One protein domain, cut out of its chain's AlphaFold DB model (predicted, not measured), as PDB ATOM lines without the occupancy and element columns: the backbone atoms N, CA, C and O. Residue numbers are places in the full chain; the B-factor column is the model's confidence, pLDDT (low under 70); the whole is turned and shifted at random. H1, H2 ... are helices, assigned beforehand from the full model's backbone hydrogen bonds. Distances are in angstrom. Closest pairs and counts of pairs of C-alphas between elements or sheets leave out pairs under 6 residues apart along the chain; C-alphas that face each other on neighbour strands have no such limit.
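This is residues 109 to 322 of the 322 residues of an uncharacterized protein of Streptomyces sp. SID3915 (UniProt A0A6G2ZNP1). The model is a long rod built along one helix, H4, which runs through most of its length. H3 packs beside the earlier part of H4, with H2 on H3 and the short H1 on H2; toward the other end H5 and H7 pack on residues 212 to 232 of H4, and H6 packs on both H5 and H7. The printed part has 214 residues with seven named helices, H1 to H7 in chain order, and no named strand; the class is all helix. H3, H4, H5, H6 and H7 form an up-and-down bundle, each running against the one before it. The whole is loose, with a radius of gyration of the C-alphas of 23.1 A and spans of 80 by 33 by 26 A.

H4, residues 186 to 234, touches H3, residues 143 to 181, opposite ways at a shallow tilt of 12 degrees; their closest C-alphas, of Arg 180 and Pro 186, are 5.0 A apart. H2, residues 119 to 136, touches residues 164 to 178 of H3 at a shallow tilt of 19 degrees, closest at the C-alphas of Ala 123 and Gly 171, 4.2 A apart. H1, residues 109 to 114, touches residues 121 to 126 of H2, closest at the C-alphas of Thr 111 and Ala 122, 4.5 A apart. H5, residues 237 to 259, touches residues 214 to 232 of H4, opposite ways, closest at the C-alphas of His 221 and Leu 254, 5.3 A apart. H7, residues 297 to 317, touches residues 212 to 226 of H4, closest at the C-alphas of Asp 219 and Arg 311, 4.7 A apart. H6, residues 276 to 291, touches H5 at a shallow tilt of 7 degrees, closest at the C-alphas of Arg 244 and Val 290, 6.0 A apart. H5 and H7 are apart. Every O i to N i+4 pair is within hydrogen-bond range in H1, H2 and H6; the figures are 29 of 35 in H3, 44 of 45 in H4, 17 of 19 in H5 and 15 of 17 in H7.

H4 is 71.9 A long, from C-alpha 186 at (-9.740, -31.032, 54.610) to C-alpha 234 at (-72.053, -41.144, 20.101). H3 measures 50.7 A, H5 32.7 A, H7 31.1 A, H2 25.8 A, H6 22.3 A and H1 8.8 A. H3 has a kink of 73 degrees near residue 150, and H5 one of 27 degrees near residue 244. H7 ends at C-alpha 317, (-47.198, -25.484, 32.643).

The two C-alphas farthest apart, of Asn 184 and Pro 236, are 80.2 A apart. The printed part has no cut and ends at the chain's last residue, 322. The link from H5 to H6, residues 260 to 275, is long. Mean pLDDT of the printed part is 84.9; residues 134 to 144, 264 to 270 and 316 to 322 are under 70.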
ATOM      1  N   ALA A 109     -33.762 -18.182  60.505       72.00
ATOM      2  CA  ALA A 109     -33.175 -17.036  61.197       72.00
ATOM      3  C   ALA A 109     -32.459 -17.456  62.493       72.00
ATOM      4  O   ALA A 109     -31.317 -17.062  62.712       72.00
ATOM      5  N   CYS A 110     -33.072 -18.318  63.310       72.69
ATOM      6  CA  CYS A 110     -32.438 -18.889  64.500       72.69
ATOM      7  C   CYS A 110     -31.171 -19.678  64.149       72.69
ATOM      8  O   CYS A 110     -30.165 -19.538  64.834       72.69
ATOM      9  N   THR A 111     -31.178 -20.460  63.065       76.44
ATOM     10  CA  THR A 111     -29.973 -21.134  62.567       76.44
ATOM     11  C   THR A 111     -28.866 -20.133  62.254       76.44
ATOM     12  O   THR A 111     -27.734 -20.362  62.665       76.44
ATOM     13  N   LEU A 112     -29.166 -19.039  61.547       75.75
ATOM     14  CA  LEU A 112     -28.164 -18.028  61.191       75.75
ATOM     15  C   LEU A 112     -27.555 -17.354  62.428       75.75
ATOM     16  O   LEU A 112     -26.365 -17.061  62.428       75.75
ATOM     17  N   LEU A 113     -28.356 -17.151  63.476       76.00
ATOM     18  CA  LEU A 113     -27.896 -16.576  64.740       76.00
ATOM     19  C   LEU A 113     -27.049 -17.556  65.566       76.00
ATOM     20  O   LEU A 113     -26.094 -17.138  66.205       76.00
ATOM     21  N   VAL A 114     -27.380 -18.852  65.544       79.94
ATOM     22  CA  VAL A 114     -26.703 -19.890  66.348       79.94
ATOM     23  C   VAL A 114     -25.463 -20.464  65.650       79.94
ATOM     24  O   VAL A 114     -24.548 -20.943  66.317       79.94
ATOM     25  N   ALA A 115     -25.399 -20.421  64.316       78.44
ATOM     26  CA  ALA A 115     -24.316 -21.017  63.530       78.44
ATOM     27  C   ALA A 115     -22.888 -20.591  63.937       78.44
ATOM     28  O   ALA A 115     -22.021 -21.469  63.920       78.44
ATOM     29  N   PRO A 116     -22.610 -19.326  64.317       79.69
ATOM     30  CA  PRO A 116     -21.267 -18.912  64.730       79.69
ATOM     31  C   PRO A 116     -20.781 -19.593  66.017       79.69
ATOM     32  O   PRO A 116     -19.604 -19.923  66.118       79.69
ATOM     33  N   GLU A 117     -21.679 -19.823  66.980       82.75
ATOM     34  CA  GLU A 117     -21.336 -20.336  68.313       82.75
ATOM     35  C   GLU A 117     -21.509 -21.856  68.420       82.75
ATOM     36  O   GLU A 117     -20.717 -22.536  69.068       82.75
ATOM     37  N   ASN A 118     -22.540 -22.415  67.775       83.19
ATOM     38  CA  ASN A 118     -22.876 -23.833  67.873       83.19
ATOM     39  C   ASN A 118     -23.401 -24.400  66.545       83.19
ATOM     40  O   ASN A 118     -24.605 -24.543  66.298       83.19
ATOM     41  N   ARG A 119     -22.460 -24.798  65.687       83.00
ATOM     42  CA  ARG A 119     -22.733 -25.368  64.357       83.00
ATOM     43  C   ARG A 119     -23.592 -26.635  64.396       83.00
ATOM     44  O   ARG A 119     -24.445 -26.821  63.530       83.00
ATOM     45  N   ALA A 120     -23.422 -27.484  65.412       80.69
ATOM     46  CA  ALA A 120     -24.212 -28.707  65.561       80.69
ATOM     47  C   ALA A 120     -25.695 -28.394  65.820       80.69
ATOM     48  O   ALA A 120     -26.581 -28.984  65.196       80.69
ATOM     49  N   GLN A 121     -25.969 -27.424  66.694       78.81
ATOM     50  CA  GLN A 121     -27.327 -26.967  66.988       78.81
ATOM     51  C   GLN A 121     -27.961 -26.271  65.774       78.81
ATOM     52  O   GLN A 121     -29.116 -26.544  65.442       78.81
ATOM     53  N   ALA A 122     -27.197 -25.447  65.054       82.50
ATOM     54  CA  ALA A 122     -27.645 -24.801  63.822       82.50
ATOM     55  C   ALA A 122     -28.030 -25.821  62.730       82.50
ATOM     56  O   ALA A 122     -29.107 -25.716  62.132       82.50
ATOM     57  N   ALA A 123     -27.205 -26.850  62.514       84.25
ATOM     58  CA  ALA A 123     -27.498 -27.926  61.568       84.25
ATOM     59  C   ALA A 123     -28.740 -28.737  61.970       84.25
ATOM     60  O   ALA A 123     -29.591 -29.036  61.128       84.25
ATOM     61  N   LEU A 124     -28.882 -29.057  63.258       80.69
ATOM     62  CA  LEU A 124     -30.042 -29.766  63.791       80.69
ATOM     63  C   LEU A 124     -31.351 -29.002  63.532       80.69
ATOM     64  O   LEU A 124     -32.323 -29.609  63.079       80.69
ATOM     65  N   LEU A 125     -31.378 -27.682  63.753       81.62
ATOM     66  CA  LEU A 125     -32.544 -26.839  63.453       81.62
ATOM     67  C   LEU A 125     -32.965 -26.957  61.977       81.62
ATOM     68  O   LEU A 125     -34.150 -27.128  61.680       81.62
ATOM     69  N   LEU A 126     -32.005 -26.956  61.046       83.31
ATOM     70  CA  LEU A 126     -32.282 -27.114  59.614       83.31
ATOM     71  C   LEU A 126     -32.800 -28.513  59.264       83.31
ATOM     72  O   LEU A 126     -33.738 -28.640  58.471       83.31
ATOM     73  N   PHE A 127     -32.250 -29.567  59.874       81.38
ATOM     74  CA  PHE A 127     -32.765 -30.928  59.690       81.38
ATOM     75  C   PHE A 127     -34.182 -31.092  60.237       81.38
ATOM     76  O   PHE A 127     -34.989 -31.811  59.646       81.38
ATOM     77  N   ILE A 128     -34.513 -30.395  61.322       78.50
ATOM     78  CA  ILE A 128     -35.864 -30.380  61.876       78.50
ATOM     79  C   ILE A 128     -36.838 -29.709  60.900       78.50
ATOM     80  O   ILE A 128     -37.877 -30.297  60.587       78.50
ATOM     81  N   VAL A 129     -36.494 -28.539  60.347       81.12
ATOM     82  CA  VAL A 129     -37.304 -27.887  59.300       81.12
ATOM     83  C   VAL A 129     -37.474 -28.812  58.091       81.12
ATOM     84  O   VAL A 129     -38.585 -28.975  57.575       81.12
ATOM     85  N   TRP A 130     -36.396 -29.476  57.668       82.19
ATOM     86  CA  TRP A 130     -36.423 -30.434  56.564       82.19
ATOM     87  C   TRP A 130     -37.357 -31.627  56.832       82.19
ATOM     88  O   TRP A 130     -38.145 -32.019  55.957       82.19
ATOM     89  N   ALA A 131     -37.315 -32.181  58.047       74.81
ATOM     90  CA  ALA A 131     -38.155 -33.295  58.469       74.81
ATOM     91  C   ALA A 131     -39.636 -32.891  58.533       74.81
ATOM     92  O   ALA A 131     -40.479 -33.550  57.916       74.81
ATOM     93  N   TYR A 132     -39.955 -31.773  59.196       75.19
ATOM     94  CA  TYR A 132     -41.326 -31.265  59.282       75.19
ATOM     95  C   TYR A 132     -41.912 -30.961  57.904       75.19
ATOM     96  O   TYR A 132     -43.065 -31.309  57.642       75.19
ATOM     97  N   HIS A 133     -41.133 -30.391  56.982       77.06
ATOM     98  CA  HIS A 133     -41.632 -30.138  55.634       77.06
ATOM     99  C   HIS A 133     -41.921 -31.413  54.850       77.06
ATOM    100  O   HIS A 133     -42.938 -31.516  54.158       77.06
ATOM    101  N   SER A 134     -41.022 -32.395  54.950       69.12
ATOM    102  CA  SER A 134     -41.179 -33.683  54.271       69.12
ATOM    103  C   SER A 134     -42.464 -34.398  54.704       69.12
ATOM    104  O   SER A 134     -43.062 -35.127  53.910       69.12
ATOM    105  N   LEU A 135     -42.924 -34.127  55.928       66.25
ATOM    106  CA  LEU A 135     -44.185 -34.611  56.483       66.25
ATOM    107  C   LEU A 135     -45.374 -33.720  56.122       66.25
ATOM    108  O   LEU A 135     -46.432 -34.247  55.781       66.25
ATOM    109  N   TYR A 136     -45.214 -32.395  56.115       67.31
ATOM    110  CA  TYR A 136     -46.267 -31.471  55.686       67.31
ATOM    111  C   TYR A 136     -46.710 -31.761  54.246       67.31
ATOM    112  O   TYR A 136     -47.904 -31.801  53.956       67.31
ATOM    113  N   GLY A 137     -45.761 -32.078  53.356       58.31
ATOM    114  CA  GLY A 137     -46.067 -32.508  51.990       58.31
ATOM    115  C   GLY A 137     -46.918 -33.784  51.914       58.31
ATOM    116  O   GLY A 137     -47.677 -33.955  50.965       58.31
ATOM    117  N   SER A 138     -46.852 -34.653  52.929       53.94
ATOM    118  CA  SER A 138     -47.638 -35.894  53.014       53.94
ATOM    119  C   SER A 138     -49.033 -35.719  53.645       53.94
ATOM    120  O   SER A 138     -49.826 -36.663  53.660       53.94
ATOM    121  N   GLY A 139     -49.346 -34.524  54.163       52.88
ATOM    122  CA  GLY A 139     -50.458 -34.270  55.080       52.88
ATOM    123  C   GLY A 139     -51.810 -33.953  54.430       52.88
ATOM    124  O   GLY A 139     -52.002 -32.895  53.839       52.88
ATOM    125  N   VAL A 140     -52.749 -34.888  54.614       54.41
ATOM    126  CA  VAL A 140     -54.208 -34.743  54.827       54.41
ATOM    127  C   VAL A 140     -54.844 -33.449  54.298       54.41
ATOM    128  O   VAL A 140     -55.278 -32.582  55.053       54.41
ATOM    129  N   GLU A 141     -54.971 -33.331  52.979       58.72
ATOM    130  CA  GLU A 141     -55.877 -32.338  52.412       58.72
ATOM    131  C   GLU A 141     -57.319 -32.883  52.429       58.72
ATOM    132  O   GLU A 141     -57.536 -34.028  52.017       58.72
ATOM    133  N   PRO A 142     -58.320 -32.099  52.867       63.06
ATOM    134  CA  PRO A 142     -59.731 -32.480  52.775       63.06
ATOM    135  C   PRO A 142     -60.116 -32.857  51.335       63.06
ATOM    136  O   PRO A 142     -59.941 -32.074  50.393       63.06
ATOM    137  N   SER A 143     -60.730 -34.030  51.168       67.75
ATOM    138  CA  SER A 143     -61.205 -34.529  49.868       67.75
ATOM    139  C   SER A 143     -62.267 -33.619  49.229       67.75
ATOM    140  O   SER A 143     -62.379 -33.562  48.003       67.75
ATOM    141  N   SER A 144     -62.983 -32.829  50.039       68.62
ATOM    142  CA  SER A 144     -64.087 -31.956  49.616       68.62
ATOM    143  C   SER A 144     -63.690 -30.779  48.716       68.62
ATOM    144  O   SER A 144     -64.552 -30.225  48.036       68.62
ATOM    145  N   SER A 145     -62.408 -30.396  48.674       73.50
ATOM    146  CA  SER A 145     -61.906 -29.294  47.830       73.50
ATOM    147  C   SER A 145     -60.684 -29.675  46.989       73.50
ATOM    148  O   SER A 145     -59.944 -28.802  46.534       73.50
ATOM    149  N   ALA A 146     -60.457 -30.973  46.781       83.75
ATOM    150  CA  ALA A 146     -59.251 -31.471  46.126       83.75
ATOM    151  C   ALA A 146     -59.060 -30.895  44.707       83.75
ATOM    152  O   ALA A 146     -57.974 -30.430  44.369       83.75
ATOM    153  N   TYR A 147     -60.110 -30.851  43.882       86.75
ATOM    154  CA  TYR A 147     -60.005 -30.318  42.515       86.75
ATOM    155  C   TYR A 147     -59.710 -28.813  42.483       86.75
ATOM    156  O   TYR A 147     -58.814 -28.387  41.759       86.75
ATOM    157  N   GLU A 148     -60.389 -28.014  43.313       83.44
ATOM    158  CA  GLU A 148     -60.182 -26.556  43.379       83.44
ATOM    159  C   GLU A 148     -58.743 -26.196  43.774       83.44
ATOM    160  O   GLU A 148     -58.173 -25.206  43.313       83.44
ATOM    161  N   ARG A 149     -58.135 -27.015  44.637       82.00
ATOM    162  CA  ARG A 149     -56.796 -26.779  45.186       82.00
ATOM    163  C   ARG A 149     -55.685 -27.462  44.401       82.00
ATOM    164  O   ARG A 149     -54.512 -27.169  44.640       82.00
ATOM    165  N   LEU A 150     -56.026 -28.319  43.437       86.94
ATOM    166  CA  LEU A 150     -55.070 -29.031  42.591       86.94
ATOM    167  C   LEU A 150     -54.064 -28.076  41.946       86.94
ATOM    168  O   LEU A 150     -52.858 -28.266  42.099       86.94
ATOM    169  N   ARG A 151     -54.544 -26.987  41.338       86.19
ATOM    170  CA  ARG A 151     -53.683 -25.947  40.757       86.19
ATOM    171  C   ARG A 151     -52.700 -25.363  41.771       86.19
ATOM    172  O   ARG A 151     -51.520 -25.211  41.473       86.19
ATOM    173  N   GLY A 152     -53.168 -25.043  42.978       80.94
ATOM    174  CA  GLY A 152     -52.331 -24.493  44.046       80.94
ATOM    175  C   GLY A 152     -51.292 -25.488  44.570       80.94
ATOM    176  O   GLY A 152     -50.176 -25.086  44.905       80.94
ATOM    177  N   ARG A 153     -51.631 -26.782  44.628       82.12
ATOM    178  CA  ARG A 153     -50.686 -27.855  44.978       82.12
ATOM    179  C   ARG A 153     -49.608 -28.012  43.928       82.12
ATOM    180  O   ARG A 153     -48.436 -27.901  44.263       82.12
ATOM    181  N   LEU A 154     -50.003 -28.185  42.666       85.81
ATOM    182  CA  LEU A 154     -49.063 -28.280  41.556       85.81
ATOM    183  C   LEU A 154     -48.148 -27.050  41.556       85.81
ATOM    184  O   LEU A 154     -46.926 -27.203  41.526       85.81
ATOM    185  N   ARG A 155     -48.717 -25.839  41.708       83.25
ATOM    186  CA  ARG A 155     -47.957 -24.580  41.730       83.25
ATOM    187  C   ARG A 155     -46.837 -24.574  42.772       83.25
ATOM    188  O   ARG A 155     -45.724 -24.174  42.449       83.25
ATOM    189  N   ARG A 156     -47.132 -25.015  43.994       80.88
ATOM    190  CA  ARG A 156     -46.217 -24.908  45.138       80.88
ATOM    191  C   ARG A 156     -45.313 -26.122  45.328       80.88
ATOM    192  O   ARG A 156     -44.276 -25.975  45.955       80.88
ATOM    193  N   ALA A 157     -45.664 -27.285  44.781       82.88
ATOM    194  CA  ALA A 157     -44.957 -28.532  45.059       82.88
ATOM    195  C   ALA A 157     -43.459 -28.483  44.717       82.88
ATOM    196  O   ALA A 157     -42.641 -28.820  45.565       82.88
ATOM    197  N   ALA A 158     -43.094 -28.019  43.517       85.38
ATOM    198  CA  ALA A 158     -41.685 -27.926  43.130       85.38
ATOM    199  C   ALA A 158     -40.908 -26.870  43.945       85.38
ATOM    200  O   ALA A 158     -39.921 -27.251  44.570       85.38
ATOM    201  N   PRO A 159     -41.349 -25.594  44.040       83.19
ATOM    202  CA  PRO A 159     -40.640 -24.588  44.837       83.19
ATOM    203  C   PRO A 159     -40.474 -24.969  46.310       83.19
ATOM    204  O   PRO A 159     -39.395 -24.799  46.864       83.19
ATOM    205  N   LEU A 160     -41.519 -25.522  46.934       81.50
ATOM    206  CA  LEU A 160     -41.463 -25.944  48.332       81.50
ATOM    207  C   LEU A 160     -40.485 -27.106  48.531       81.50
ATOM    208  O   LEU A 160     -39.649 -27.056  49.430       81.50
ATOM    209  N   ARG A 161     -40.525 -28.117  47.652       84.31
ATOM    210  CA  ARG A 161     -39.590 -29.243  47.722       84.31
ATOM    211  C   ARG A 161     -38.145 -28.797  47.527       84.31
ATOM    212  O   ARG A 161     -37.267 -29.276  48.237       84.31
ATOM    213  N   VAL A 162     -37.907 -27.886  46.585       87.31
ATOM    214  CA  VAL A 162     -36.580 -27.313  46.335       87.31
ATOM    215  C   VAL A 162     -36.104 -26.548  47.562       87.31
ATOM    216  O   VAL A 162     -35.057 -26.900  48.091       87.31
ATOM    217  N   ALA A 163     -36.890 -25.604  48.087       83.50
ATOM    218  CA  ALA A 163     -36.536 -24.847  49.293       83.50
ATOM    219  C   ALA A 163     -36.120 -25.764  50.458       83.50
ATOM    220  O   ALA A 163     -35.162 -25.494  51.180       83.50
ATOM    221  N   VAL A 164     -36.794 -26.899  50.595       83.44
ATOM    222  CA  VAL A 164     -36.519 -27.868  51.656       83.44
ATOM    223  C   VAL A 164     -35.285 -28.702  51.399       83.44
ATOM    224  O   VAL A 164     -34.490 -28.872  52.317       83.44
ATOM    225  N   ASN A 165     -35.056 -29.155  50.167       86.62
ATOM    226  CA  ASN A 165     -33.784 -29.785  49.817       86.62
ATOM    227  C   ASN A 165     -32.605 -28.838  50.085       86.62
ATOM    228  O   ASN A 165     -31.600 -29.279  50.629       86.62
ATOM    229  N   TRP A 166     -32.753 -27.542  49.787       87.19
ATOM    230  CA  TRP A 166     -31.743 -26.526  50.099       87.19
ATOM    231  C   TRP A 166     -31.561 -26.318  51.605       87.19
ATOM    232  O   TRP A 166     -30.433 -26.208  52.065       87.19
ATOM    233  N   THR A 167     -32.640 -26.351  52.387       85.25
ATOM    234  CA  THR A 167     -32.554 -26.297  53.859       85.25
ATOM    235  C   THR A 167     -31.742 -27.480  54.404       85.25
ATOM    236  O   THR A 167     -30.820 -27.294  55.193       85.25
ATOM    237  N   GLY A 168     -32.031 -28.697  53.929       84.56
ATOM    238  CA  GLY A 168     -31.270 -29.896  54.291       84.56
ATOM    239  C   GLY A 168     -29.818 -29.862  53.799       84.56
ATOM    240  O   GLY A 168     -28.926 -30.293  54.524       84.56
ATOM    241  N   LEU A 169     -29.567 -29.306  52.605       89.12
ATOM    242  CA  LEU A 169     -28.218 -29.100  52.072       89.12
ATOM    243  C   LEU A 169     -27.404 -28.187  52.985       89.12
ATOM    244  O   LEU A 169     -26.302 -28.562  53.357       89.12
ATOM    245  N   VAL A 170     -27.933 -27.019  53.361       86.81
ATOM    246  CA  VAL A 170     -27.220 -26.084  54.245       86.81
ATOM    247  C   VAL A 170     -26.897 -26.759  55.580       86.81
ATOM    248  O   VAL A 170     -25.764 -26.671  56.040       86.81
ATOM    249  N   GLY A 171     -27.838 -27.519  56.153       85.94
ATOM    250  CA  GLY A 171     -27.586 -28.296  57.371       85.94
ATOM    251  C   GLY A 171     -26.455 -29.312  57.197       85.94
ATOM    252  O   GLY A 171     -25.561 -29.392  58.036       85.94
ATOM    253  N   ALA A 172     -26.442 -30.040  56.078       88.31
ATOM    254  CA  ALA A 172     -25.369 -30.977  55.755       88.31
ATOM    255  C   ALA A 172     -24.016 -30.276  55.546       88.31
ATOM    256  O   ALA A 172     -23.002 -30.777  56.019       88.31
ATOM    257  N   LEU A 173     -23.990 -29.119  54.880       89.56
ATOM    258  CA  LEU A 173     -22.767 -28.346  54.658       89.56
ATOM    259  C   LEU A 173     -22.166 -27.847  55.976       89.56
ATOM    260  O   LEU A 173     -20.962 -27.981  56.149       89.56
ATOM    261  N   ILE A 174     -22.986 -27.376  56.921       88.25
ATOM    262  CA  ILE A 174     -22.525 -26.961  58.259       88.25
ATOM    263  C   ILE A 174     -21.884 -28.140  59.012       88.25
ATOM    264  O   ILE A 174     -20.830 -27.990  59.629       88.25
ATOM    265  N   VAL A 175     -22.487 -29.335  58.942       87.06
ATOM    266  CA  VAL A 175     -21.902 -30.546  59.548       87.06
ATOM    267  C   VAL A 175     -20.578 -30.906  58.878       87.06
ATOM    268  O   VAL A 175     -19.594 -31.168  59.562       87.06
ATOM    269  N   LEU A 176     -20.538 -30.910  57.544       88.12
ATOM    270  CA  LEU A 176     -19.326 -31.227  56.790       88.12
ATOM    271  C   LEU A 176     -18.203 -30.221  57.050       88.12
ATOM    272  O   LEU A 176     -17.047 -30.623  57.116       88.12
ATOM    273  N   GLU A 177     -18.528 -28.945  57.233       88.00
ATOM    274  CA  GLU A 177     -17.570 -27.900  57.590       88.00
ATOM    275  C   GLU A 177     -17.002 -28.112  58.999       88.00
ATOM    276  O   GLU A 177     -15.786 -28.076  59.184       88.00
ATOM    277  N   SER A 178     -17.851 -28.447  59.973       87.31
ATOM    278  CA  SER A 178     -17.402 -28.802  61.324       87.31
ATOM    279  C   SER A 178     -16.505 -30.049  61.334       87.31
ATOM    280  O   SER A 178     -15.513 -30.098  62.061       87.31
ATOM    281  N   LEU A 179     -16.801 -31.050  60.499       87.44
ATOM    282  CA  LEU A 179     -15.946 -32.230  60.340       87.44
ATOM    283  C   LEU A 179     -14.640 -31.905  59.603       87.44
ATOM    284  O   LEU A 179     -13.598 -32.468  59.930       87.44
ATOM    285  N   ARG A 180     -14.682 -30.987  58.631       89.69
ATOM    286  CA  ARG A 180     -13.510 -30.529  57.876       89.69
ATOM    287  C   ARG A 180     -12.475 -29.874  58.786       89.69
ATOM    288  O   ARG A 180     -11.295 -30.162  58.623       89.69
ATOM    289  N   GLU A 181     -12.903 -29.015  59.710       88.31
ATOM    290  CA  GLU A 181     -12.008 -28.324  60.655       88.31
ATOM    291  C   GLU A 181     -11.269 -29.285  61.591       88.31
ATOM    292  O   GLU A 181     -10.134 -29.019  61.971       88.31
ATOM    293  N   ASN A 182     -11.885 -30.423  61.915       87.81
ATOM    294  CA  ASN A 182     -11.336 -31.429  62.827       87.81
ATOM    295  C   ASN A 182     -10.639 -32.599  62.106       87.81
ATOM    296  O   ASN A 182     -10.306 -33.603  62.731       87.81
ATOM    297  N   SER A 183     -10.462 -32.514  60.785       89.62
ATOM    298  CA  SER A 183      -9.965 -33.612  59.957       89.62
ATOM    299  C   SER A 183      -8.547 -33.370  59.453       89.62
ATOM    300  O   SER A 183      -8.204 -32.284  58.993       89.62
ATOM    301  N   ASN A 184      -7.761 -34.446  59.390       89.94
ATOM    302  CA  ASN A 184      -6.435 -34.460  58.767       89.94
ATOM    303  C   ASN A 184      -6.485 -34.374  57.226       89.94
ATOM    304  O   ASN A 184      -5.449 -34.351  56.566       89.94
ATOM    305  N   SER A 185      -7.675 -34.379  56.614       90.19
ATOM    306  CA  SER A 185      -7.860 -34.366  55.155       90.19
ATOM    307  C   SER A 185      -8.954 -33.375  54.727       90.19
ATOM    308  O   SER A 185     -10.016 -33.783  54.245       90.19
ATOM    309  N   PRO A 186      -8.725 -32.056  54.870       88.25
ATOM    310  CA  PRO A 186      -9.740 -31.032  54.610       88.25
ATOM    311  C   PRO A 186     -10.173 -30.952  53.137       88.25
ATOM    312  O   PRO A 186     -11.298 -30.547  52.840       88.25
ATOM    313  N   THR A 187      -9.310 -31.366  52.207       90.62
ATOM    314  CA  THR A 187      -9.593 -31.423  50.764       90.62
ATOM    315  C   THR A 187     -10.674 -32.446  50.416       90.62
ATOM    316  O   THR A 187     -11.518 -32.167  49.565       90.62
ATOM    317  N   VAL A 188     -10.715 -33.590  51.110       92.06
ATOM    318  CA  VAL A 188     -11.749 -34.625  50.917       92.06
ATOM    319  C   VAL A 188     -13.125 -34.083  51.297       92.06
ATOM    320  O   VAL A 188     -14.087 -34.240  50.547       92.06
ATOM    321  N   PHE A 189     -13.218 -33.384  52.430       89.75
ATOM    322  CA  PHE A 189     -14.468 -32.765  52.873       89.75
ATOM    323  C   PHE A 189     -14.919 -31.642  51.940       89.75
ATOM    324  O   PHE A 189     -16.105 -31.553  51.633       89.75
ATOM    325  N   LEU A 190     -13.989 -30.834  51.419       91.19
ATOM    326  CA  LEU A 190     -14.309 -29.810  50.424       91.19
ATOM    327  C   LEU A 190     -14.884 -30.426  49.134       91.19
ATOM    328  O   LEU A 190     -15.906 -29.961  48.627       91.19
ATOM    329  N   ALA A 191     -14.275 -31.506  48.632       93.06
ATOM    330  CA  ALA A 191     -14.778 -32.237  47.469       93.06
ATOM    331  C   ALA A 191     -16.164 -32.862  47.729       93.06
ATOM    332  O   ALA A 191     -17.051 -32.812  46.870       93.06
ATOM    333  N   LEU A 192     -16.382 -33.402  48.932       92.69
ATOM    334  CA  LEU A 192     -17.676 -33.941  49.351       92.69
ATOM    335  C   LEU A 192     -18.753 -32.848  49.406       92.69
ATOM    336  O   LEU A 192     -19.832 -33.036  48.845       92.69
ATOM    337  N   MET A 193     -18.458 -31.686  49.999       92.56
ATOM    338  CA  MET A 193     -19.365 -30.528  50.015       92.56
ATOM    339  C   MET A 193     -19.775 -30.116  48.596       92.56
ATOM    340  O   MET A 193     -20.967 -29.957  48.323       92.56
ATOM    341  N   GLY A 194     -18.810 -30.019  47.672       93.69
ATOM    342  CA  GLY A 194     -19.078 -29.721  46.261       93.69
ATOM    343  C   GLY A 194     -19.981 -30.768  45.593       93.69
ATOM    344  O   GLY A 194     -20.947 -30.421  44.910       93.69
ATOM    345  N   THR A 195     -19.729 -32.052  45.856       94.94
ATOM    346  CA  THR A 195     -20.526 -33.169  45.320       94.94
ATOM    347  C   THR A 195     -21.973 -33.140  45.825       94.94
ATOM    348  O   THR A 195     -22.916 -33.319  45.047       94.94
ATOM    349  N   VAL A 196     -22.177 -32.886  47.121       92.75
ATOM    350  CA  VAL A 196     -23.515 -32.801  47.729       92.75
ATOM    351  C   VAL A 196     -24.273 -31.575  47.201       92.75
ATOM    352  O   VAL A 196     -25.454 -31.690  46.858       92.75
ATOM    353  N   ALA A 197     -23.602 -30.430  47.041       92.75
ATOM    354  CA  ALA A 197     -24.196 -29.228  46.453       92.75
ATOM    355  C   ALA A 197     -24.649 -29.458  44.999       92.75
ATOM    356  O   ALA A 197     -25.798 -29.166  44.652       92.75
ATOM    357  N   LEU A 198     -23.795 -30.066  44.166       94.25
ATOM    358  CA  LEU A 198     -24.133 -30.404  42.780       94.25
ATOM    359  C   LEU A 198     -25.294 -31.414  42.700       94.25
ATOM    360  O   LEU A 198     -26.195 -31.288  41.864       94.25
ATOM    361  N   SER A 199     -25.327 -32.386  43.613       90.25
ATOM    362  CA  SER A 199     -26.430 -33.351  43.733       90.25
ATOM    363  C   SER A 199     -27.756 -32.668  44.093       90.25
ATOM    364  O   SER A 199     -28.805 -33.010  43.544       90.25
ATOM    365  N   CYS A 200     -27.731 -31.658  44.966       90.44
ATOM    366  CA  CYS A 200     -28.921 -30.880  45.313       90.44
ATOM    367  C   CYS A 200     -29.408 -30.012  44.141       90.44
ATOM    368  O   CYS A 200     -30.616 -29.943  43.882       90.44
ATOM    369  N   LEU A 201     -28.490 -29.398  43.387       92.44
ATOM    370  CA  LEU A 201     -28.820 -28.617  42.193       92.44
ATOM    371  C   LEU A 201     -29.491 -29.492  41.124       92.44
ATOM    372  O   LEU A 201     -30.598 -29.194  40.668       92.44
ATOM    373  N   THR A 202     -28.863 -30.617  40.776       91.19
ATOM    374  CA  THR A 202     -29.415 -31.573  39.802       91.19
ATOM    375  C   THR A 202     -30.742 -32.163  40.281       91.19
ATOM    376  O   THR A 202     -31.694 -32.268  39.502       91.19
ATOM    377  N   GLY A 203     -30.859 -32.478  41.574       89.38
ATOM    378  CA  GLY A 203     -32.110 -32.884  42.208       89.38
ATOM    379  C   GLY A 203     -33.210 -31.828  42.074       89.38
ATOM    380  O   GLY A 203     -34.341 -32.164  41.728       89.38
ATOM    381  N   SER A 204     -32.880 -30.550  42.269       89.50
ATOM    382  CA  SER A 204     -33.826 -29.433  42.155       89.50
ATOM    383  C   SER A 204     -34.368 -29.284  40.732       89.50
ATOM    384  O   SER A 204     -35.583 -29.219  40.539       89.50
ATOM    385  N   ILE A 205     -33.489 -29.330  39.726       90.56
ATOM    386  CA  ILE A 205     -33.880 -29.304  38.309       90.56
ATOM    387  C   ILE A 205     -34.782 -30.504  37.981       90.56
ATOM    388  O   ILE A 205     -35.849 -30.346  37.381       90.56
ATOM    389  N   ARG A 206     -34.411 -31.708  38.443       90.69
ATOM    390  CA  ARG A 206     -35.211 -32.928  38.245       90.69
ATOM    391  C   ARG A 206     -36.610 -32.818  38.850       90.69
ATOM    392  O   ARG A 206     -37.556 -33.315  38.240       90.69
ATOM    393  N   VAL A 207     -36.765 -32.163  40.003       89.25
ATOM    394  CA  VAL A 207     -38.083 -31.908  40.608       89.25
ATOM    395  C   VAL A 207     -38.945 -31.048  39.680       89.25
ATOM    396  O   VAL A 207     -40.082 -31.426  39.400       89.25
ATOM    397  N   PHE A 208     -38.424 -29.942  39.140       89.38
ATOM    398  CA  PHE A 208     -39.185 -29.094  38.210       89.38
ATOM    399  C   PHE A 208     -39.588 -29.835  36.932       89.38
ATOM    400  O   PHE A 208     -40.771 -29.839  36.580       89.38
ATOM    401  N   ILE A 209     -38.642 -30.532  36.291       90.44
ATOM    402  CA  ILE A 209     -38.901 -31.337  35.085       90.44
ATOM    403  C   ILE A 209     -39.980 -32.386  35.360       90.44
ATOM    404  O   ILE A 209     -40.899 -32.578  34.564       90.44
ATOM    405  N   ARG A 210     -39.899 -33.068  36.506       89.44
ATOM    406  CA  ARG A 210     -40.881 -34.079  36.904       89.44
ATOM    407  C   ARG A 210     -42.276 -33.485  37.028       89.44
ATOM    408  O   ARG A 210     -43.223 -34.069  36.505       89.44
ATOM    409  N   VAL A 211     -42.411 -32.350  37.712       89.50
ATOM    410  CA  VAL A 211     -43.712 -31.700  37.890       89.50
ATOM    411  C   VAL A 211     -44.282 -31.244  36.550       89.50
ATOM    412  O   VAL A 211     -45.472 -31.431  36.311       89.50
ATOM    413  N   HIS A 212     -43.447 -30.719  35.653       89.88
ATOM    414  CA  HIS A 212     -43.869 -30.382  34.295       89.88
ATOM    415  C   HIS A 212     -44.357 -31.620  33.530       89.88
ATOM    416  O   HIS A 212     -45.468 -31.611  32.997       89.88
ATOM    417  N   ARG A 213     -43.573 -32.705  33.498       90.94
ATOM    418  CA  ARG A 213     -43.958 -33.961  32.824       90.94
ATOM    419  C   ARG A 213     -45.241 -34.548  33.405       90.94
ATOM    420  O   ARG A 213     -46.058 -35.087  32.669       90.94
ATOM    421  N   LEU A 214     -45.427 -34.442  34.720       91.56
ATOM    422  CA  LEU A 214     -46.648 -34.879  35.387       91.56
ATOM    423  C   LEU A 214     -47.855 -34.038  34.960       91.56
ATOM    424  O   LEU A 214     -48.889 -34.613  34.647       91.56
ATOM    425  N   CYS A 215     -47.729 -32.707  34.916       91.81
ATOM    426  CA  CYS A 215     -48.790 -31.827  34.424       91.81
ATOM    427  C   CYS A 215     -49.164 -32.141  32.969       91.81
ATOM    428  O   CYS A 215     -50.349 -32.235  32.673       91.81
ATOM    429  N   ALA A 216     -48.173 -32.343  32.095       92.00
ATOM    430  CA  ALA A 216     -48.404 -32.689  30.692       92.00
ATOM    431  C   ALA A 216     -49.176 -34.012  30.561       92.00
ATOM    432  O   ALA A 216     -50.246 -34.039  29.965       92.00
ATOM    433  N   LYS A 217     -48.712 -35.079  31.233       93.94
ATOM    434  CA  LYS A 217     -49.400 -36.384  31.241       93.94
ATOM    435  C   LYS A 217     -50.803 -36.325  31.842       93.94
ATOM    436  O   LYS A 217     -51.684 -37.073  31.436       93.94
ATOM    437  N   LEU A 218     -51.016 -35.489  32.859       94.19
ATOM    438  CA  LEU A 218     -52.340 -35.305  33.454       94.19
ATOM    439  C   LEU A 218     -53.299 -34.595  32.502       94.19
ATOM    440  O   LEU A 218     -54.466 -34.977  32.465       94.19
ATOM    441  N   ASP A 219     -52.834 -33.580  31.771       94.62
ATOM    442  CA  ASP A 219     -53.655 -32.896  30.772       94.62
ATOM    443  C   ASP A 219     -54.000 -33.823  29.603       94.62
ATOM    444  O   ASP A 219     -55.179 -33.975  29.287       94.62
ATOM    445  N   GLU A 220     -52.991 -34.506  29.055       95.31
ATOM    446  CA  GLU A 220     -53.118 -35.489  27.973       95.31
ATOM    447  C   GLU A 220     -54.119 -36.591  28.344       95.31
ATOM    448  O   GLU A 220     -55.188 -36.685  27.748       95.31
ATOM    449  N   HIS A 221     -53.867 -37.351  29.416       96.75
ATOM    450  CA  HIS A 221     -54.728 -38.483  29.775       96.75
ATOM    451  C   HIS A 221     -56.133 -38.069  30.230       96.75
ATOM    452  O   HIS A 221     -57.082 -38.844  30.094       96.75
ATOM    453  N   ALA A 222     -56.294 -36.873  30.811       96.56
ATOM    454  CA  ALA A 222     -57.624 -36.352  31.116       96.56
ATOM    455  C   ALA A 222     -58.364 -35.938  29.837       96.56
ATOM    456  O   ALA A 222     -59.572 -36.146  29.758       96.56
ATOM    457  N   GLY A 223     -57.654 -35.378  28.853       96.44
ATOM    458  CA  GLY A 223     -58.173 -35.075  27.521       96.44
ATOM    459  C   GLY A 223     -58.615 -36.332  26.778       96.44
ATOM    460  O   GLY A 223     -59.765 -36.394  26.350       96.44
ATOM    461  N   ASP A 224     -57.759 -37.352  26.725       97.25
ATOM    462  CA  ASP A 224     -58.068 -38.641  26.096       97.25
ATOM    463  C   ASP A 224     -59.328 -39.255  26.702       97.25
ATOM    464  O   ASP A 224     -60.275 -39.589  25.997       97.25
ATOM    465  N   LEU A 225     -59.403 -39.326  28.036       97.38
ATOM    466  CA  LEU A 225     -60.579 -39.872  28.707       97.38
ATOM    467  C   LEU A 225     -61.853 -39.067  28.408       97.38
ATOM    468  O   LEU A 225     -62.922 -39.659  28.272       97.38
ATOM    469  N   MET A 226     -61.765 -37.737  28.316       97.00
ATOM    470  CA  MET A 226     -62.907 -36.904  27.924       97.00
ATOM    471  C   MET A 226     -63.399 -37.266  26.517       97.00
ATOM    472  O   MET A 226     -64.601 -37.450  26.335       97.00
ATOM    473  N   VAL A 227     -62.482 -37.416  25.558       96.56
ATOM    474  CA  VAL A 227     -62.797 -37.789  24.171       96.56
ATOM    475  C   VAL A 227     -63.404 -39.191  24.103       96.56
ATOM    476  O   VAL A 227     -64.438 -39.386  23.467       96.56
ATOM    477  N   GLU A 228     -62.821 -40.170  24.796       96.25
ATOM    478  CA  GLU A 228     -63.321 -41.549  24.777       96.25
ATOM    479  C   GLU A 228     -64.705 -41.685  25.439       96.25
ATOM    480  O   GLU A 228     -65.533 -42.478  24.981       96.25
ATOM    481  N   LEU A 229     -64.999 -40.883  26.471       94.75
ATOM    482  CA  LEU A 229     -66.337 -40.800  27.069       94.75
ATOM    483  C   LEU A 229     -67.366 -40.158  26.127       94.75
ATOM    484  O   LEU A 229     -68.531 -40.554  26.142       94.75
ATOM    485  N   GLU A 230     -66.966 -39.174  25.320       94.31
ATOM    486  CA  GLU A 230     -67.840 -38.566  24.308       94.31
ATOM    487  C   GLU A 230     -68.130 -39.541  23.159       94.31
ATOM    488  O   GLU A 230     -69.294 -39.706  22.783       94.31
ATOM    489  N   LYS A 231     -67.115 -40.271  22.679       93.50
ATOM    490  CA  LYS A 231     -67.276 -41.347  21.686       93.50
ATOM    491  C   LYS A 231     -68.218 -42.448  22.171       93.50
ATOM    492  O   LYS A 231     -69.070 -42.892  21.409       93.50
ATOM    493  N   LEU A 232     -68.119 -42.849  23.443       92.06
ATOM    494  CA  LEU A 232     -68.998 -43.871  24.027       92.06
ATOM    495  C   LEU A 232     -70.485 -43.519  23.911       92.06
ATOM    496  O   LEU A 232     -71.295 -44.410  23.680       92.06
ATOM    497  N   ARG A 233     -70.839 -42.236  24.039       88.88
ATOM    498  CA  ARG A 233     -72.222 -41.771  23.870       88.88
ATOM    499  C   ARG A 233     -72.650 -41.757  22.403       88.88
ATOM    500  O   ARG A 233     -73.801 -42.056  22.105       88.88
ATOM    501  N   ALA A 234     -71.753 -41.330  21.517       89.56
ATOM    502  CA  ALA A 234     -72.053 -41.144  20.101       89.56
ATOM    503  C   ALA A 234     -72.181 -42.469  19.331       89.56
ATOM    504  O   ALA A 234     -72.791 -42.494  18.265       89.56
ATOM    505  N   LEU A 235     -71.602 -43.557  19.850       89.56
ATOM    506  CA  LEU A 235     -71.604 -44.850  19.176       89.56
ATOM    507  C   LEU A 235     -72.923 -45.632  19.359       89.56
ATOM    508  O   LEU A 235     -73.499 -45.635  20.458       89.56
ATOM    509  N   PRO A 236     -73.370 -46.338  18.301       86.62
ATOM    510  CA  PRO A 236     -74.481 -47.284  18.367       86.62
ATOM    511  C   PRO A 236     -74.150 -48.500  19.251       86.62
ATOM    512  O   PRO A 236     -72.980 -48.790  19.522       86.62
ATOM    513  N   ASP A 237     -75.190 -49.175  19.753       83.75
ATOM    514  CA  ASP A 237     -75.091 -50.205  20.804       83.75
ATOM    515  C   ASP A 237     -74.155 -51.373  20.462       83.75
ATOM    516  O   ASP A 237     -73.462 -51.886  21.343       83.75
ATOM    517  N   ASP A 238     -74.073 -51.738  19.186       84.88
ATOM    518  CA  ASP A 238     -73.206 -52.782  18.635       84.88
ATOM    519  C   ASP A 238     -71.710 -52.501  18.862       84.88
ATOM    520  O   ASP A 238     -70.938 -53.424  19.121       84.88
ATOM    521  N   LYS A 239     -71.299 -51.226  18.855       88.88
ATOM    522  CA  LYS A 239     -69.902 -50.800  19.073       88.88
ATOM    523  C   LYS A 239     -69.611 -50.344  20.503       88.88
ATOM    524  O   LYS A 239     -68.457 -50.088  20.857       88.88
ATOM    525  N   ARG A 240     -70.631 -50.253  21.367       87.00
ATOM    526  CA  ARG A 240     -70.458 -49.762  22.745       87.00
ATOM    527  C   ARG A 240     -69.590 -50.681  23.595       87.00
ATOM    528  O   ARG A 240     -68.866 -50.181  24.449       87.00
ATOM    529  N   LEU A 241     -69.631 -51.997  23.387       88.75
ATOM    530  CA  LEU A 241     -68.827 -52.943  24.174       88.75
ATOM    531  C   LEU A 241     -67.320 -52.719  23.994       88.75
ATOM    532  O   LEU A 241     -66.598 -52.613  24.986       88.75
ATOM    533  N   GLU A 242     -66.862 -52.575  22.752       91.62
ATOM    534  CA  GLU A 242     -65.459 -52.276  22.446       91.62
ATOM    535  C   GLU A 242     -65.058 -50.910  23.015       91.62
ATOM    536  O   GLU A 242     -64.046 -50.778  23.706       91.62
ATOM    537  N   GLN A 243     -65.914 -49.901  22.835       93.62
ATOM    538  CA  GLN A 243     -65.644 -48.561  23.343       93.62
ATOM    539  C   GLN A 243     -65.585 -48.502  24.880       93.62
ATOM    540  O   GLN A 243     -64.784 -47.748  25.436       93.62
ATOM    541  N   ARG A 244     -66.379 -49.311  25.598       93.44
ATOM    542  CA  ARG A 244     -66.286 -49.421  27.068       93.44
ATOM    543  C   ARG A 244     -64.889 -49.863  27.499       93.44
ATOM    544  O   ARG A 244     -64.326 -49.257  28.409       93.44
ATOM    545  N   PHE A 245     -64.300 -50.844  26.813       94.06
ATOM    546  CA  PHE A 245     -62.939 -51.299  27.099       94.06
ATOM    547  C   PHE A 245     -61.899 -50.193  26.864       94.06
ATOM    548  O   PHE A 245     -60.989 -50.004  27.676       94.06
ATOM    549  N   VAL A 246     -62.058 -49.404  25.795       95.88
ATOM    550  CA  VAL A 246     -61.182 -48.255  25.506       95.88
ATOM    551  C   VAL A 246     -61.276 -47.195  26.609       95.88
ATOM    552  O   VAL A 246     -60.245 -46.743  27.115       95.88
ATOM    553  N   VAL A 247     -62.488 -46.855  27.056       95.75
ATOM    554  CA  VAL A 247     -62.709 -45.914  28.168       95.75
ATOM    555  C   VAL A 247     -62.094 -46.432  29.468       95.75
ATOM    556  O   VAL A 247     -61.431 -45.677  30.182       95.75
ATOM    557  N   GLU A 248     -62.265 -47.715  29.787       95.38
ATOM    558  CA  GLU A 248     -61.664 -48.324  30.976       95.38
ATOM    559  C   GLU A 248     -60.133 -48.288  30.925       95.38
ATOM    560  O   GLU A 248     -59.479 -47.971  31.926       95.38
ATOM    561  N   LYS A 249     -59.542 -48.550  29.755       96.56
ATOM    562  CA  LYS A 249     -58.098 -48.435  29.533       96.56
ATOM    563  C   LYS A 249     -57.620 -46.993  29.720       96.56
ATOM    564  O   LYS A 249     -56.654 -46.778  30.456       96.56
ATOM    565  N   ALA A 250     -58.306 -46.015  29.127       97.00
ATOM    566  CA  ALA A 250     -57.998 -44.592  29.284       97.00
ATOM    567  C   ALA A 250     -58.095 -44.152  30.755       97.00
ATOM    568  O   ALA A 250     -57.183 -43.512  31.287       97.00
ATOM    569  N   TRP A 251     -59.147 -44.581  31.461       97.31
ATOM    570  CA  TRP A 251     -59.301 -44.338  32.892       97.31
ATOM    571  C   TRP A 251     -58.156 -44.942  33.706       97.31
ATOM    572  O   TRP A 251     -57.605 -44.278  34.583       97.31
ATOM    573  N   ASN A 252     -57.774 -46.189  33.431       96.81
ATOM    574  CA  ASN A 252     -56.688 -46.852  34.149       96.81
ATOM    575  C   ASN A 252     -55.351 -46.128  33.955       96.81
ATOM    576  O   ASN A 252     -54.593 -45.982  34.918       96.81
ATOM    577  N   THR A 253     -55.083 -45.623  32.753       96.56
ATOM    578  CA  THR A 253     -53.908 -44.793  32.469       96.56
ATOM    579  C   THR A 253     -53.938 -43.491  33.274       96.56
ATOM    580  O   THR A 253     -52.990 -43.214  34.015       96.56
ATOM    581  N   LEU A 254     -55.048 -42.743  33.240       96.69
ATOM    582  CA  LEU A 254     -55.206 -41.524  34.040       96.69
ATOM    583  C   LEU A 254     -55.069 -41.808  35.544       96.69
ATOM    584  O   LEU A 254     -54.367 -41.088  36.257       96.69
ATOM    585  N   ARG A 255     -55.693 -42.881  36.039       95.12
ATOM    586  CA  ARG A 255     -55.658 -43.284  37.450       95.12
ATOM    587  C   ARG A 255     -54.235 -43.551  37.927       95.12
ATOM    588  O   ARG A 255     -53.882 -43.088  39.010       95.12
ATOM    589  N   ARG A 256     -53.409 -44.252  37.142       92.44
ATOM    590  CA  ARG A 256     -51.988 -44.468  37.481       92.44
ATOM    591  C   ARG A 256     -51.261 -43.137  37.656       92.44
ATOM    592  O   ARG A 256     -50.520 -42.968  38.620       92.44
ATOM    593  N   THR A 257     -51.529 -42.170  36.783       92.75
ATOM    594  CA  THR A 257     -50.920 -40.838  36.864       92.75
ATOM    595  C   THR A 257     -51.436 -40.029  38.059       92.75
ATOM    596  O   THR A 257     -50.645 -39.361  38.720       92.75
ATOM    597  N   LEU A 258     -52.722 -40.135  38.407       91.19
ATOM    598  CA  LEU A 258     -53.318 -39.468  39.576       91.19
ATOM    599  C   LEU A 258     -52.807 -40.003  40.922       91.19
ATOM    600  O   LEU A 258     -52.790 -39.263  41.906       91.19
ATOM    601  N   VAL A 259     -52.402 -41.273  40.983       89.06
ATOM    602  CA  VAL A 259     -51.842 -41.890  42.200       89.06
ATOM    603  C   VAL A 259     -50.377 -41.488  42.422       89.06
ATOM    604  O   VAL A 259     -49.867 -41.597  43.539       89.06
ATOM    605  N   ASN A 260     -49.695 -40.973  41.393       86.31
ATOM    606  CA  ASN A 260     -48.314 -40.524  41.524       86.31
ATOM    607  C   ASN A 260     -48.177 -39.343  42.495       86.31
ATOM    608  O   ASN A 260     -49.063 -38.499  42.647       86.31
ATOM    609  N   LYS A 261     -46.998 -39.251  43.113       83.00
ATOM    610  CA  LYS A 261     -46.588 -38.073  43.880       83.00
ATOM    611  C   LYS A 261     -45.926 -37.038  42.983       83.00
ATOM    612  O   LYS A 261     -45.168 -37.383  42.067       83.00
ATOM    613  N   ILE A 262     -46.202 -35.777  43.290       80.50
ATOM    614  CA  ILE A 262     -45.790 -34.617  42.506       80.50
ATOM    615  C   ILE A 262     -44.266 -34.439  42.551       80.50
ATOM    616  O   ILE A 262     -43.647 -34.204  41.518       80.50
ATOM    617  N   ASP A 263     -43.645 -34.603  43.717       70.75
ATOM    618  CA  ASP A 263     -42.342 -34.010  44.036       70.75
ATOM    619  C   ASP A 263     -41.191 -35.002  44.278       70.75
ATOM    620  O   ASP A 263     -40.043 -34.643  44.035       70.75
ATOM    621  N   THR A 264     -41.440 -36.243  44.710       65.69
ATOM    622  CA  THR A 264     -40.346 -37.134  45.167       65.69
ATOM    623  C   THR A 264     -40.138 -38.397  44.340       65.69
ATOM    624  O   THR A 264     -39.044 -38.947  44.343       65.69
ATOM    625  N   GLY A 265     -41.165 -38.919  43.667       58.38
ATOM    626  CA  GLY A 265     -41.110 -40.260  43.059       58.38
ATOM    627  C   GLY A 265     -40.888 -41.424  44.000       58.38
ATOM    628  O   GLY A 265     -40.890 -42.562  43.545       58.38
ATOM    629  N   LEU A 266     -40.754 -41.142  45.290       59.47
ATOM    630  CA  LEU A 266     -40.633 -42.121  46.343       59.47
ATOM    631  C   LEU A 266     -42.024 -42.393  46.907       59.47
ATOM    632  O   LEU A 266     -42.834 -41.484  47.107       59.47
ATOM    633  N   SER A 267     -42.309 -43.654  47.209       55.88
ATOM    634  CA  SER A 267     -43.596 -44.072  47.771       55.88
ATOM    635  C   SER A 267     -43.837 -43.532  49.188       55.88
ATOM    636  O   SER A 267     -44.991 -43.396  49.594       55.88
ATOM    637  N   VAL A 268     -42.788 -43.133  49.920       54.03
ATOM    638  CA  VAL A 268     -42.859 -42.815  51.361       54.03
ATOM    639  C   VAL A 268     -43.183 -41.342  51.651       54.03
ATOM    640  O   VAL A 268     -44.101 -41.069  52.412       54.03
ATOM    641  N   SER A 269     -42.562 -40.375  50.967       61.69
ATOM    642  CA  SER A 269     -42.759 -38.925  51.210       61.69
ATOM    643  C   SER A 269     -43.242 -38.187  49.958       61.69
ATOM    644  O   SER A 269     -43.027 -38.693  48.862       61.69
ATOM    645  N   GLY A 270     -43.936 -37.052  50.095       69.62
ATOM    646  CA  GLY A 270     -44.327 -36.188  48.966       69.62
ATOM    647  C   GLY A 270     -45.824 -35.884  48.839       69.62
ATOM    648  O   GLY A 270     -46.661 -36.528  49.472       69.62
ATOM    649  N   ILE A 271     -46.138 -34.907  47.986       77.75
ATOM    650  CA  ILE A 271     -47.480 -34.352  47.768       77.75
ATOM    651  C   ILE A 271     -48.217 -35.171  46.708       77.75
ATOM    652  O   ILE A 271     -47.741 -35.324  45.585       77.75
ATOM    653  N   PHE A 272     -49.404 -35.676  47.039       81.75
ATOM    654  CA  PHE A 272     -50.258 -36.394  46.090       81.75
ATOM    655  C   PHE A 272     -50.965 -35.441  45.119       81.75
ATOM    656  O   PHE A 272     -51.393 -34.350  45.510       81.75
ATOM    657  N   VAL A 273     -51.154 -35.886  43.869       85.94
ATOM    658  CA  VAL A 273     -51.954 -35.151  42.874       85.94
ATOM    659  C   VAL A 273     -53.391 -35.007  43.366       85.94
ATOM    660  O   VAL A 273     -53.878 -33.888  43.487       85.94
ATOM    661  N   LEU A 274     -54.053 -36.111  43.716       87.38
ATOM    662  CA  LEU A 274     -55.370 -36.118  44.359       87.38
ATOM    663  C   LEU A 274     -55.366 -37.056  45.580       87.38
ATOM    664  O   LEU A 274     -54.650 -38.058  45.573       87.38
ATOM    665  N   PRO A 275     -56.189 -36.791  46.612       84.31
ATOM    666  CA  PRO A 275     -56.420 -37.748  47.688       84.31
ATOM    667  C   PRO A 275     -57.048 -39.039  47.147       84.31
ATOM    668  O   PRO A 275     -57.903 -38.995  46.260       84.31
ATOM    669  N   GLY A 276     -56.688 -40.191  47.722       85.44
ATOM    670  CA  GLY A 276     -57.192 -41.497  47.271       85.44
ATOM    671  C   GLY A 276     -58.721 -41.616  47.297       85.44
ATOM    672  O   GLY A 276     -59.310 -42.197  46.392       85.44
ATOM    673  N   GLU A 277     -59.380 -40.992  48.275       85.88
ATOM    674  CA  GLU A 277     -60.847 -40.927  48.353       85.88
ATOM    675  C   GLU A 277     -61.456 -40.201  47.147       85.88
ATOM    676  O   GLU A 277     -62.429 -40.675  46.566       85.88
ATOM    677  N   THR A 278     -60.848 -39.094  46.715       89.62
ATOM    678  CA  THR A 278     -61.281 -38.337  45.533       89.62
ATOM    679  C   THR A 278     -61.066 -39.136  44.246       89.62
ATOM    680  O   THR A 278     -61.913 -39.106  43.356       89.62
ATOM    681  N   ILE A 279     -59.963 -39.887  44.150       91.88
ATOM    682  CA  ILE A 279     -59.698 -40.783  43.012       91.88
ATOM    683  C   ILE A 279     -60.756 -41.892  42.948       91.88
ATOM    684  O   ILE A 279     -61.269 -42.176  41.867       91.88
ATOM    685  N   ASN A 280     -61.120 -42.483  44.088       92.31
ATOM    686  CA  ASN A 280     -62.161 -43.510  44.158       92.31
ATOM    687  C   ASN A 280     -63.550 -42.944  43.822       92.31
ATOM    688  O   ASN A 280     -64.318 -43.586  43.111       92.31
ATOM    689  N   GLU A 281     -63.876 -41.728  44.267       92.62
ATOM    690  CA  GLU A 281     -65.133 -41.076  43.884       92.62
ATOM    691  C   GLU A 281     -65.201 -40.845  42.365       92.62
ATOM    692  O   GLU A 281     -66.226 -41.117  41.739       92.62
ATOM    693  N   LEU A 282     -64.105 -40.380  41.753       94.31
ATOM    694  CA  LEU A 282     -64.024 -40.208  40.302       94.31
ATOM    695  C   LEU A 282     -64.119 -41.549  39.567       94.31
ATOM    696  O   LEU A 282     -64.839 -41.638  38.578       94.31
ATOM    697  N   HIS A 283     -63.470 -42.597  40.084       95.94
ATOM    698  CA  HIS A 283     -63.568 -43.957  39.555       95.94
ATOM    699  C   HIS A 283     -65.021 -44.429  39.483       95.94
ATOM    700  O   HIS A 283     -65.476 -44.844  38.421       95.94
ATOM    701  N   HIS A 284     -65.773 -44.305  40.580       94.56
ATOM    702  CA  HIS A 284     -67.183 -44.692  40.605       94.56
ATOM    703  C   HIS A 284     -68.029 -43.885  39.617       94.56
ATOM    704  O   HIS A 284     -68.928 -44.439  38.990       94.56
ATOM    705  N   GLN A 285     -67.742 -42.594  39.444       94.19
ATOM    706  CA  GLN A 285     -68.469 -41.757  38.487       94.19
ATOM    707  C   GLN A 285     -68.165 -42.139  37.034       94.19
ATOM    708  O   GLN A 285     -69.087 -42.207  36.225       94.19
ATOM    709  N   VAL A 286     -66.905 -42.441  36.711       94.62
ATOM    710  CA  VAL A 286     -66.511 -42.922  35.379       94.62
ATOM    711  C   VAL A 286     -67.127 -44.292  35.093       94.62
ATOM    712  O   VAL A 286     -67.736 -44.475  34.049       94.62
ATOM    713  N   PHE A 287     -67.074 -45.237  36.032       94.25
ATOM    714  CA  PHE A 287     -67.669 -46.565  35.830       94.25
ATOM    715  C   PHE A 287     -69.198 -46.530  35.760       94.25
ATOM    716  O   PHE A 287     -69.796 -47.290  34.999       94.25
ATOM    717  N   ARG A 288     -69.845 -45.614  36.491       92.69
ATOM    718  CA  ARG A 288     -71.279 -45.348  36.318       92.69
ATOM    719  C   ARG A 288     -71.574 -44.900  34.887       92.69
ATOM    720  O   ARG A 288     -72.471 -45.461  34.275       92.69
ATOM    721  N   MET A 289     -70.788 -43.966  34.351       91.50
ATOM    722  CA  MET A 289     -70.916 -43.491  32.967       91.50
ATOM    723  C   MET A 289     -70.719 -44.605  31.931       91.50
ATOM    724  O   MET A 289     -71.493 -44.700  30.983       91.50
ATOM    725  N   VAL A 290     -69.718 -45.467  32.134       92.06
ATOM    726  CA  VAL A 290     -69.454 -46.642  31.284       92.06
ATOM    727  C   VAL A 290     -70.652 -47.597  31.289       92.06
ATOM    728  O   VAL A 290     -71.109 -48.032  30.229       92.06
ATOM    729  N   ARG A 291     -71.208 -47.879  32.475       90.31
ATOM    730  CA  ARG A 291     -72.348 -48.790  32.651       90.31
ATOM    731  C   ARG A 291     -73.630 -48.258  32.014       90.31
ATOM    732  O   ARG A 291     -74.349 -49.035  31.399       90.31
ATOM    733  N   THR A 292     -73.906 -46.961  32.142       89.12
ATOM    734  CA  THR A 292     -75.105 -46.326  31.568       89.12
ATOM    735  C   THR A 292     -74.931 -45.922  30.102       89.12
ATOM    736  O   THR A 292     -75.748 -45.165  29.597       89.12
ATOM    737  N   GLY A 293     -73.829 -46.301  29.437       83.19
ATOM    738  CA  GLY A 293     -73.576 -45.908  28.040       83.19
ATOM    739  C   GLY A 293     -73.530 -44.390  27.813       83.19
ATOM    740  O   GLY A 293     -73.749 -43.918  26.706       83.19
ATOM    741  N   GLY A 294     -73.280 -43.608  28.865       77.81
ATOM    742  CA  GLY A 294     -73.289 -42.147  28.801       77.81
ATOM    743  C   GLY A 294     -74.660 -41.460  28.735       77.81
ATOM    744  O   GLY A 294     -74.691 -40.255  28.485       77.81
ATOM    745  N   GLU A 295     -75.760 -42.170  29.005       84.12
ATOM    746  CA  GLU A 295     -77.128 -41.614  28.982       84.12
ATOM    747  C   GLU A 295     -77.425 -40.641  30.142       84.12
ATOM    748  O   GLU A 295     -78.232 -39.724  30.007       84.12
ATOM    749  N   ASP A 296     -76.734 -40.778  31.279       88.06
ATOM    750  CA  ASP A 296     -76.894 -39.891  32.438       88.06
ATOM    751  C   ASP A 296     -76.182 -38.542  32.215       88.06
ATOM    752  O   ASP A 296     -75.008 -38.343  32.551       88.06
ATOM    753  N   ASP A 297     -76.913 -37.578  31.650       87.19
ATOM    754  CA  ASP A 297     -76.385 -36.256  31.302       87.19
ATOM    755  C   ASP A 297     -75.908 -35.426  32.508       87.19
ATOM    756  O   ASP A 297     -75.055 -34.538  32.367       87.19
ATOM    757  N   LEU A 298     -76.427 -35.686  33.713       89.00
ATOM    758  CA  LEU A 298     -75.984 -35.002  34.930       89.00
ATOM    759  C   LEU A 298     -74.665 -35.596  35.431       89.00
ATOM    760  O   LEU A 298     -73.719 -34.845  35.703       89.00
ATOM    761  N   ALA A 299     -74.567 -36.927  35.499       88.06
ATOM    762  CA  ALA A 299     -73.320 -37.609  35.839       88.06
ATOM    763  C   ALA A 299     -72.210 -37.257  34.841       88.06
ATOM    764  O   ALA A 299     -71.091 -36.935  35.257       88.06
ATOM    765  N   ARG A 300     -72.539 -37.197  33.546       90.88
ATOM    766  CA  ARG A 300     -71.615 -36.787  32.485       90.88
ATOM    767  C   ARG A 300     -71.072 -35.390  32.722       90.88
ATOM    768  O   ARG A 300     -69.860 -35.208  32.792       90.88
ATOM    769  N   ARG A 301     -71.954 -34.395  32.881       92.38
ATOM    770  CA  ARG A 301     -71.544 -33.002  33.124       92.38
ATOM    771  C   ARG A 301     -70.641 -32.895  34.349       92.38
ATOM    772  O   ARG A 301     -69.639 -32.185  34.300       92.38
ATOM    773  N   LYS A 302     -70.938 -33.647  35.413       92.75
ATOM    774  CA  LYS A 302     -70.120 -33.688  36.631       92.75
ATOM    775  C   LYS A 302     -68.728 -34.284  36.384       92.75
ATOM    776  O   LYS A 302     -67.742 -33.683  36.813       92.75
ATOM    777  N   VAL A 303     -68.627 -35.423  35.691       94.50
ATOM    778  CA  VAL A 303     -67.336 -36.052  35.346       94.50
ATOM    779  C   VAL A 303     -66.524 -35.144  34.430       94.50
ATOM    780  O   VAL A 303     -65.374 -34.838  34.740       94.50
ATOM    781  N   MET A 304     -67.137 -34.629  33.364       95.69
ATOM    782  CA  MET A 304     -66.480 -33.730  32.413       95.69
ATOM    783  C   MET A 304     -65.997 -32.447  33.088       95.69
ATOM    784  O   MET A 304     -64.879 -32.007  32.836       95.69
ATOM    785  N   ALA A 305     -66.779 -31.868  34.004       95.25
ATOM    786  CA  ALA A 305     -66.344 -30.715  34.787       95.25
ATOM    787  C   ALA A 305     -65.119 -31.036  35.661       95.25
ATOM    788  O   ALA A 305     -64.189 -30.235  35.735       95.25
ATOM    789  N   ARG A 306     -65.074 -32.218  36.293       94.81
ATOM    790  CA  ARG A 306     -63.919 -32.656  37.098       94.81
ATOM    791  C   ARG A 306     -62.674 -32.895  36.249       94.81
ATOM    792  O   ARG A 306     -61.601 -32.437  36.634       94.81
ATOM    793  N   LEU A 307     -62.813 -33.549  35.095       96.00
ATOM    794  CA  LEU A 307     -61.711 -33.747  34.148       96.00
ATOM    795  C   LEU A 307     -61.200 -32.402  33.611       96.00
ATOM    796  O   LEU A 307     -59.999 -32.149  33.643       96.00
ATOM    797  N   ARG A 308     -62.099 -31.472  33.265       95.50
ATOM    798  CA  ARG A 308     -61.729 -30.095  32.894       95.50
ATOM    799  C   ARG A 308     -60.992 -29.365  34.011       95.50
ATOM    800  O   ARG A 308     -60.016 -28.682  33.730       95.50
ATOM    801  N   MET A 309     -61.398 -29.515  35.274       94.06
ATOM    802  CA  MET A 309     -60.659 -28.925  36.399       94.06
ATOM    803  C   MET A 309     -59.237 -29.488  36.529       94.06
ATOM    804  O   MET A 309     -58.320 -28.732  36.861       94.06
ATOM    805  N   ILE A 310     -59.031 -30.785  36.257       94.44
ATOM    806  CA  ILE A 310     -57.688 -31.389  36.217       94.44
ATOM    807  C   ILE A 310     -56.853 -30.731  35.113       94.44
ATOM    808  O   ILE A 310     -55.763 -30.231  35.396       94.44
ATOM    809  N   ARG A 311     -57.399 -30.648  33.897       94.00
ATOM    810  CA  ARG A 311     -56.746 -30.025  32.735       94.00
ATOM    811  C   ARG A 311     -56.392 -28.554  32.965       94.00
ATOM    812  O   ARG A 311     -55.229 -28.162  32.886       94.00
ATOM    813  N   LEU A 312     -57.362 -27.748  33.400       92.31
ATOM    814  CA  LEU A 312     -57.176 -26.326  33.730       92.31
ATOM    815  C   LEU A 312     -56.132 -26.099  34.833       92.31
ATOM    816  O   LEU A 312     -55.480 -25.053  34.875       92.31
ATOM    817  N   SER A 313     -55.955 -27.068  35.735       90.81
ATOM    818  CA  SER A 313     -54.913 -27.004  36.765       90.81
ATOM    819  C   SER A 313     -53.500 -27.209  36.204       90.81
ATOM    820  O   SER A 313     -52.540 -26.791  36.854       90.81
ATOM    821  N   CYS A 314     -53.376 -27.808  35.014       89.25
ATOM    822  CA  CYS A 314     -52.117 -28.160  34.352       89.25
ATOM    823  C   CYS A 314     -51.726 -27.189  33.217       89.25
ATOM    824  O   CYS A 314     -50.536 -26.964  33.016       89.25
ATOM    825  N   MET A 315     -52.694 -26.545  32.552       77.44
ATOM    826  CA  MET A 315     -52.513 -25.724  31.335       77.44
ATOM    827  C   MET A 315     -51.457 -24.605  31.385       77.44
ATOM    828  O   MET A 315     -50.890 -24.256  30.363       77.44
ATOM    829  N   ARG A 316     -51.156 -24.011  32.548       67.19
ATOM    830  CA  ARG A 316     -50.118 -22.954  32.649       67.19
ATOM    831  C   ARG A 316     -48.680 -23.490  32.692       67.19
ATOM    832  O   ARG A 316     -47.770 -22.739  33.016       67.19
ATOM    833  N   ARG A 317     -48.493 -24.797  32.509       62.00
ATOM    834  CA  ARG A 317     -47.198 -25.484  32.643       62.00
ATOM    835  C   ARG A 317     -46.850 -26.382  31.469       62.00
ATOM    836  O   ARG A 317     -45.848 -27.075  31.532       62.00
ATOM    837  N   THR A 318     -47.685 -26.396  30.445       57.94
ATOM    838  CA  THR A 318     -47.337 -26.881  29.115       57.94
ATOM    839  C   THR A 318     -46.826 -25.671  28.344       57.94
ATOM    840  O   THR A 318     -47.532 -25.151  27.485       57.94
ATOM    841  N   ASP A 319     -45.662 -25.143  28.728       46.12
ATOM    842  CA  ASP A 319     -44.983 -24.203  27.836       46.12
ATOM    843  C   ASP A 319     -44.556 -25.003  26.606       46.12
ATOM    844  O   ASP A 319     -43.935 -26.059  26.714       46.12
ATOM    845  N   THR A 320     -44.936 -24.514  25.430       45.62
ATOM    846  CA  THR A 320     -44.661 -25.097  24.109       45.62
ATOM    847  C   THR A 320     -43.203 -24.917  23.669       45.62
ATOM    848  O   THR A 320     -42.906 -24.976  22.481       45.62
ATOM    849  N   LEU A 321     -42.298 -24.659  24.614       40.81
ATOM    850  CA  LEU A 321     -40.867 -24.484  24.393       40.81
ATOM    851  C   LEU A 321     -40.109 -25.524  25.226       40.81
ATOM    852  O   LEU A 321     -39.573 -25.226  26.293       40.81
ATOM    853  N   VAL A 322     -40.110 -26.759  24.724       38.16
ATOM    854  CA  VAL A 322     -39.051 -27.755  24.939       38.16
ATOM    855  C   VAL A 322     -38.697 -28.323  23.579       38.16
ATOM    856  O   VAL A 322     -39.649 -28.713  22.868       38.16
TER     857      VAL A 322